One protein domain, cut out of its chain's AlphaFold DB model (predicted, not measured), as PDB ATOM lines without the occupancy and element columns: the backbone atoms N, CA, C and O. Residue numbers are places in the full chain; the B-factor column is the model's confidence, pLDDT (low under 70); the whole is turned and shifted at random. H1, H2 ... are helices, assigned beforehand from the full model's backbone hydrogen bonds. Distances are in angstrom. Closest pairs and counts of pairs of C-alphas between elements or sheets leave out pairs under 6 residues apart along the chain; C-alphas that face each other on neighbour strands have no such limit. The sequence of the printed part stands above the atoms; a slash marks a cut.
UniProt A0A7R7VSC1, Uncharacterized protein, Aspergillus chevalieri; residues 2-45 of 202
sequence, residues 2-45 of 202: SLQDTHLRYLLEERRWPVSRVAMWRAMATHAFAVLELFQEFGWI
ATOM      1  N   SER A   2       8.391  58.297 -18.904       78.50
ATOM      2  CA  SER A   2       8.648  59.305 -19.938       78.50
ATOM      3  C   SER A   2       7.329  59.881 -20.480       78.50
ATOM      4  O   SER A   2       6.290  59.231 -20.395       78.50
ATOM      5  N   LEU A   3       7.345  61.084 -21.072       75.00
ATOM      6  CA  LEU A   3       6.153  61.669 -21.714       75.00
ATOM      7  C   LEU A   3       5.589  60.760 -22.831       75.00
ATOM      8  O   LEU A   3       4.385  60.742 -23.073       75.00
ATOM      9  N   GLN A   4       6.458  59.991 -23.499       75.50
ATOM     10  CA  GLN A   4       6.060  59.033 -24.534       75.50
ATOM     11  C   GLN A   4       5.287  57.846 -23.942       75.50
ATOM     12  O   GLN A   4       4.298  57.419 -24.537       75.50
ATOM     13  N   ASP A   5       5.671  57.380 -22.751       82.19
ATOM     14  CA  ASP A   5       4.986  56.289 -22.046       82.19
ATOM     15  C   ASP A   5       3.553  56.706 -21.676       82.19
ATOM     16  O   ASP A   5       2.616  55.926 -21.830       82.19
ATOM     17  N   THR A   6       3.362  57.964 -21.254       87.75
ATOM     18  CA  THR A   6       2.046  58.505 -20.876       87.75
ATOM     19  C   THR A   6       1.081  58.560 -22.060       87.75
ATOM     20  O   THR A   6      -0.076  58.162 -21.936       87.75
ATOM     21  N   HIS A   7       1.538  59.027 -23.227       91.25
ATOM     22  CA  HIS A   7       0.690  59.062 -24.421       91.25
ATOM     23  C   HIS A   7       0.345  57.661 -24.921       91.25
ATOM     24  O   HIS A   7      -0.786  57.425 -25.343       91.25
ATOM     25  N   LEU A   8       1.296  56.726 -24.866       91.75
ATOM     26  CA  LEU A   8       1.045  55.357 -25.295       91.75
ATOM     27  C   LEU A   8       0.047  54.651 -24.371       91.75
ATOM     28  O   LEU A   8      -0.903  54.056 -24.873       91.75
ATOM     29  N   ARG A   9       0.197  54.791 -23.044       92.19
ATOM     30  CA  ARG A   9      -0.790  54.302 -22.065       92.19
ATOM     31  C   ARG A   9      -2.177  54.869 -22.340       92.19
ATOM     32  O   ARG A   9      -3.116  54.097 -22.474       92.19
ATOM     33  N   TYR A  10      -2.298  56.179 -22.557       92.62
ATOM     34  CA  TYR A  10      -3.580  56.800 -22.908       92.62
ATOM     35  C   TYR A  10      -4.227  56.169 -24.158       92.62
ATOM     36  O   TYR A  10      -5.432  55.918 -24.182       92.62
ATOM     37  N   LEU A  11      -3.450  55.876 -25.205       93.50
ATOM     38  CA  LEU A  11      -3.982  55.238 -26.415       93.50
ATOM     39  C   LEU A  11      -4.449  53.791 -26.169       93.50
ATOM     40  O   LEU A  11      -5.473  53.376 -26.713       93.50
ATOM     41  N   LEU A  12      -3.726  53.023 -25.355       92.88
ATOM     42  CA  LEU A  12      -4.060  51.625 -25.072       92.88
ATOM     43  C   LEU A  12      -5.214  51.495 -24.057       92.88
ATOM     44  O   LEU A  12      -6.139  50.713 -24.272       92.88
ATOM     45  N   GLU A  13      -5.205  52.300 -22.992       92.62
ATOM     46  CA  GLU A  13      -6.177  52.261 -21.888       92.62
ATOM     47  C   GLU A  13      -7.495  52.947 -22.259       92.62
ATOM     48  O   GLU A  13      -8.558  52.320 -22.243       92.62
ATOM     49  N   GLU A  14      -7.425  54.226 -22.636       91.38
ATOM     50  CA  GLU A  14      -8.609  55.075 -22.818       91.38
ATOM     51  C   GLU A  14      -9.221  54.902 -24.202       91.38
ATOM     52  O   GLU A  14     -10.441  54.856 -24.367       91.38
ATOM     53  N   ARG A  15      -8.374  54.797 -25.232       92.25
ATOM     54  CA  ARG A  15      -8.845  54.641 -26.616       92.25
ATOM     55  C   ARG A  15      -9.037  53.188 -27.026       92.25
ATOM     56  O   ARG A  15      -9.606  52.963 -28.094       92.25
ATOM     57  N   ARG A  16      -8.614  52.225 -26.194       91.06
ATOM     58  CA  ARG A  16      -8.710  50.778 -26.462       91.06
ATOM     59  C   ARG A  16      -8.099  50.395 -27.810       91.06
ATOM     60  O   ARG A  16      -8.622  49.534 -28.516       91.06
ATOM     61  N   TRP A  17      -7.021  51.072 -28.207       92.00
ATOM     62  CA  TRP A  17      -6.346  50.742 -29.456       92.00
ATOM     63  C   TRP A  17      -5.645  49.389 -29.324       92.00
ATOM     64  O   TRP A  17      -4.953  49.163 -28.331       92.00
ATOM     65  N   PRO A  18      -5.792  48.486 -30.309       90.12
ATOM     66  CA  PRO A  18      -5.079  47.222 -30.278       90.12
ATOM     67  C   PRO A  18      -3.576  47.467 -30.415       90.12
ATOM     68  O   PRO A  18      -3.137  48.363 -31.147       90.12
ATOM     69  N   VAL A  19      -2.777  46.627 -29.755       90.62
ATOM     70  CA  VAL A  19      -1.323  46.642 -29.920       90.62
ATOM     71  C   VAL A  19      -0.987  46.374 -31.389       90.62
ATOM     72  O   VAL A  19      -1.327  45.339 -31.964       90.62
ATOM     73  N   SER A  20      -0.324  47.338 -32.024       89.75
ATOM     74  CA  SER A  20       0.050  47.236 -33.431       89.75
ATOM     75  C   SER A  20       1.314  46.397 -33.599       89.75
ATOM     76  O   SER A  20       2.373  46.740 -33.075       89.75
ATOM     77  N   ARG A  21       1.236  45.366 -34.444       86.00
ATOM     78  CA  ARG A  21       2.388  44.556 -34.883       86.00
ATOM     79  C   ARG A  21       3.542  45.405 -35.425       86.00
ATOM     80  O   ARG A  21       4.708  45.156 -35.126       86.00
ATOM     81  N   VAL A  22       3.225  46.469 -36.167       86.50
ATOM     82  CA  VAL A  22       4.228  47.408 -36.699       86.50
ATOM     83  C   VAL A  22       4.915  48.180 -35.569       86.50
ATOM     84  O   VAL A  22       6.129  48.390 -35.614       86.50
ATOM     85  N   ALA A  23       4.162  48.582 -34.542       89.38
ATOM     86  CA  ALA A  23       4.717  49.261 -33.374       89.38
ATOM     87  C   ALA A  23       5.609  48.322 -32.549       89.38
ATOM     88  O   ALA A  23       6.705  48.726 -32.169       89.38
ATOM     89  N   MET A  24       5.199  47.063 -32.357       88.94
ATOM     90  CA  MET A  24       6.009  46.026 -31.706       88.94
ATOM     91  C   MET A  24       7.330  45.791 -32.440       88.94
ATOM     92  O   MET A  24       8.398  45.862 -31.832       88.94
ATOM     93  N   TRP A  25       7.281  45.581 -33.762       86.25
ATOM     94  CA  TRP A  25       8.486  45.419 -34.582       86.25
ATOM     95  C   TRP A  25       9.428  46.614 -34.422       86.25
ATOM     96  O   TRP A  25      10.637  46.442 -34.243       86.25
ATOM     97  N   ARG A  26       8.882  47.836 -34.441       88.12
ATOM     98  CA  ARG A  26       9.681  49.053 -34.298       88.12
ATOM     99  C   ARG A  26      10.290  49.170 -32.903       88.12
ATOM    100  O   ARG A  26      11.484  49.440 -32.820       88.12
ATOM    101  N   ALA A  27       9.519  48.911 -31.849       90.44
ATOM    102  CA  ALA A  27       9.994  48.924 -30.468       90.44
ATOM    103  C   ALA A  27      11.136  47.918 -30.257       90.44
ATOM    104  O   ALA A  27      12.183  48.271 -29.707       90.44
ATOM    105  N   MET A  28      10.996  46.705 -30.802       88.19
ATOM    106  CA  MET A  28      12.049  45.691 -30.798       88.19
ATOM    107  C   MET A  28      13.296  46.158 -31.563       88.19
ATOM    108  O   MET A  28      14.422  46.087 -31.064       88.19
ATOM    109  N   ALA A  29      13.109  46.719 -32.760       84.75
ATOM    110  CA  ALA A  29      14.201  47.222 -33.587       84.75
ATOM    111  C   ALA A  29      14.950  48.417 -32.964       84.75
ATOM    112  O   ALA A  29      16.104  48.652 -33.341       84.75
ATOM    113  N   THR A  30      14.342  49.147 -32.023       88.75
ATOM    114  CA  THR A  30      14.929  50.313 -31.338       88.75
ATOM    115  C   THR A  30      15.300  50.070 -29.871       88.75
ATOM    116  O   THR A  30      15.702  51.021 -29.210       88.75
ATOM    117  N   HIS A  31      15.217  48.838 -29.354       89.88
ATOM    118  CA  HIS A  31      15.440  48.523 -27.928       89.88
ATOM    119  C   HIS A  31      14.504  49.265 -26.956       89.88
ATOM    120  O   HIS A  31      14.892  49.567 -25.825       89.88
ATOM    121  N   ALA A  32      13.281  49.582 -27.377       92.25
ATOM    122  CA  ALA A  32      12.298  50.224 -26.511       92.25
ATOM    123  C   ALA A  32      11.621  49.176 -25.607       92.25
ATOM    124  O   ALA A  32      10.430  48.918 -25.739       92.25
ATOM    125  N   PHE A  33      12.389  48.545 -24.711       93.19
ATOM    126  CA  PHE A  33      11.902  47.454 -23.854       93.19
ATOM    127  C   PHE A  33      10.735  47.879 -22.960       93.19
ATOM    128  O   PHE A  33       9.755  47.156 -22.896       93.19
ATOM    129  N   ALA A  34      10.748  49.100 -22.421       93.69
ATOM    130  CA  ALA A  34       9.619  49.637 -21.653       93.69
ATOM    131  C   ALA A  34       8.308  49.716 -22.466       93.69
ATOM    132  O   ALA A  34       7.220  49.557 -21.925       93.69
ATOM    133  N   VAL A  35       8.399  49.947 -23.782       93.50
ATOM    134  CA  VAL A  35       7.232  49.938 -24.678       93.50
ATOM    135  C   VAL A  35       6.748  48.508 -24.932       93.50
ATOM    136  O   VAL A  35       5.548  48.284 -25.038       93.50
ATOM    137  N   LEU A  36       7.668  47.545 -25.026       93.00
ATOM    138  CA  LEU A  36       7.333  46.129 -25.187       93.00
ATOM    139  C   LEU A  36       6.681  45.562 -23.921       93.00
ATOM    140  O   LEU A  36       5.623  44.956 -24.031       93.00
ATOM    141  N   GLU A  37       7.244  45.848 -22.747       94.50
ATOM    142  CA  GLU A  37       6.666  45.514 -21.437       94.50
ATOM    143  C   GLU A  37       5.252  46.087 -21.313       94.50
ATOM    144  O   GLU A  37       4.311  45.375 -20.969       94.50
ATOM    145  N   LEU A  38       5.067  47.350 -21.719       94.44
ATOM    146  CA  LEU A  38       3.741  47.948 -21.781       94.44
ATOM    147  C   LEU A  38       2.811  47.164 -22.714       94.44
ATOM    148  O   LEU A  38       1.691  46.857 -22.341       94.44
ATOM    149  N   PHE A  39       3.242  46.797 -23.920       94.50
ATOM    150  CA  PHE A  39       2.402  45.997 -24.815       94.50
ATOM    151  C   PHE A  39       1.980  44.655 -24.206       94.50
ATOM    152  O   PHE A  39       0.846  44.230 -24.436       94.50
ATOM    153  N   GLN A  40       2.835  44.024 -23.401       93.62
ATOM    154  CA  GLN A  40       2.488  42.797 -22.681       93.62
ATOM    155  C   GLN A  40       1.447  43.035 -21.586       93.62
ATOM    156  O   GLN A  40       0.520  42.237 -21.459       93.62
ATOM    157  N   GLU A  41       1.525  44.159 -20.858       94.31
ATOM    158  CA  GLU A  41       0.469  44.573 -19.916       94.31
ATOM    159  C   GLU A  41      -0.902  44.678 -20.614       94.31
ATOM    160  O   GLU A  41      -1.935  44.388 -20.010       94.31
ATOM    161  N   PHE A  42      -0.913  45.035 -21.903       94.25
ATOM    162  CA  PHE A  42      -2.114  45.117 -22.746       94.25
ATOM    163  C   PHE A  42      -2.414  43.836 -23.538       94.25
ATOM    164  O   PHE A  42      -3.173  43.868 -24.509       94.25
ATOM    165  N   GLY A  43      -1.871  42.696 -23.105       91.56
ATOM    166  CA  GLY A  43      -2.258  41.370 -23.584       91.56
ATOM    167  C   GLY A  43      -1.489  40.861 -24.800       91.56
ATOM    168  O   GLY A  43      -1.876  39.834 -25.353       91.56
ATOM    169  N   TRP A  44      -0.413  41.528 -25.227       92.19
ATOM    170  CA  TRP A  44       0.501  40.929 -26.201       92.19
ATOM    171  C   TRP A  44       1.274  39.762 -25.571       92.19
ATOM    172  O   TRP A  44       1.840  39.887 -24.486       92.19
ATOM    173  N   ILE A  45       1.333  38.634 -26.279       91.38
ATOM    174  CA  ILE A  45       2.079  37.444 -25.865       91.38
ATOM    175  C   ILE A  45       3.358  37.343 -26.704       91.38
ATOM    176  O   ILE A  45       3.304  37.342 -27.932       91.38
TER     177      ILE A  45
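What this domain is: This is residues 2 to 45 of the 202 residues of an uncharacterized protein of Aspergillus chevalieri (UniProt A0A7R7VSC1). Two short helices, H2 and H3, form a helical hairpin, and the longest helix, H1, lies beside H3 without clearly touching it. The three helix centres make a triangle, with H3 nearer to each of the other two than they are to each other. The printed part has 44 residues with three named helices, in the order H1, H2, H3, and no named strand; the class is all helix, with 29 residues in the named helices. The whole is compact, with a radius of gyration of the C-alphas of 9.6 A, and rounded, spanning 26 by 23 by 15 A.

How they stand to each other: H1, residues 3 to 13, touches no helix. It is close to H3, residues 33 to 41, but not clearly touching: the closest C-alphas, those of Asp 5 and Val 35, are 7.2 A apart. H1 and H3 run the same way at a shallow tilt of 18 degrees. H2, residues 21 to 29, touches H3, with the closest C-alphas, those of Ala 27 and Val 35, 6.5 A apart. The two form a hairpin and run opposite ways at a shallow tilt of 34 degrees, only just short of steep. H1 and H2 are apart. In H1, H2 and H3 every O i to N i+4 pair is within hydrogen-bond range.

Where its parts are: H1 begins at C-alpha 3 (6.153, 61.669, -21.714) and is 15.5 A long from first to last C-alpha. H2 begins at C-alpha 21 (2.388, 44.556, -34.883) and measures 12.2 A. H3 measures 12.4 A and ends at C-alpha 41 (0.469, 44.573, -19.916).

The domain as a whole: The two C-alphas farthest apart are those of Glu 14 and Ala 29, at 26.4 A. The printed part has no cut. The link from H1 to H2 is short, with 7 residues; that from H2 to H3 is tight, with 3. The mean pLDDT of the printed part is 89.9, and no printed residue is under 70.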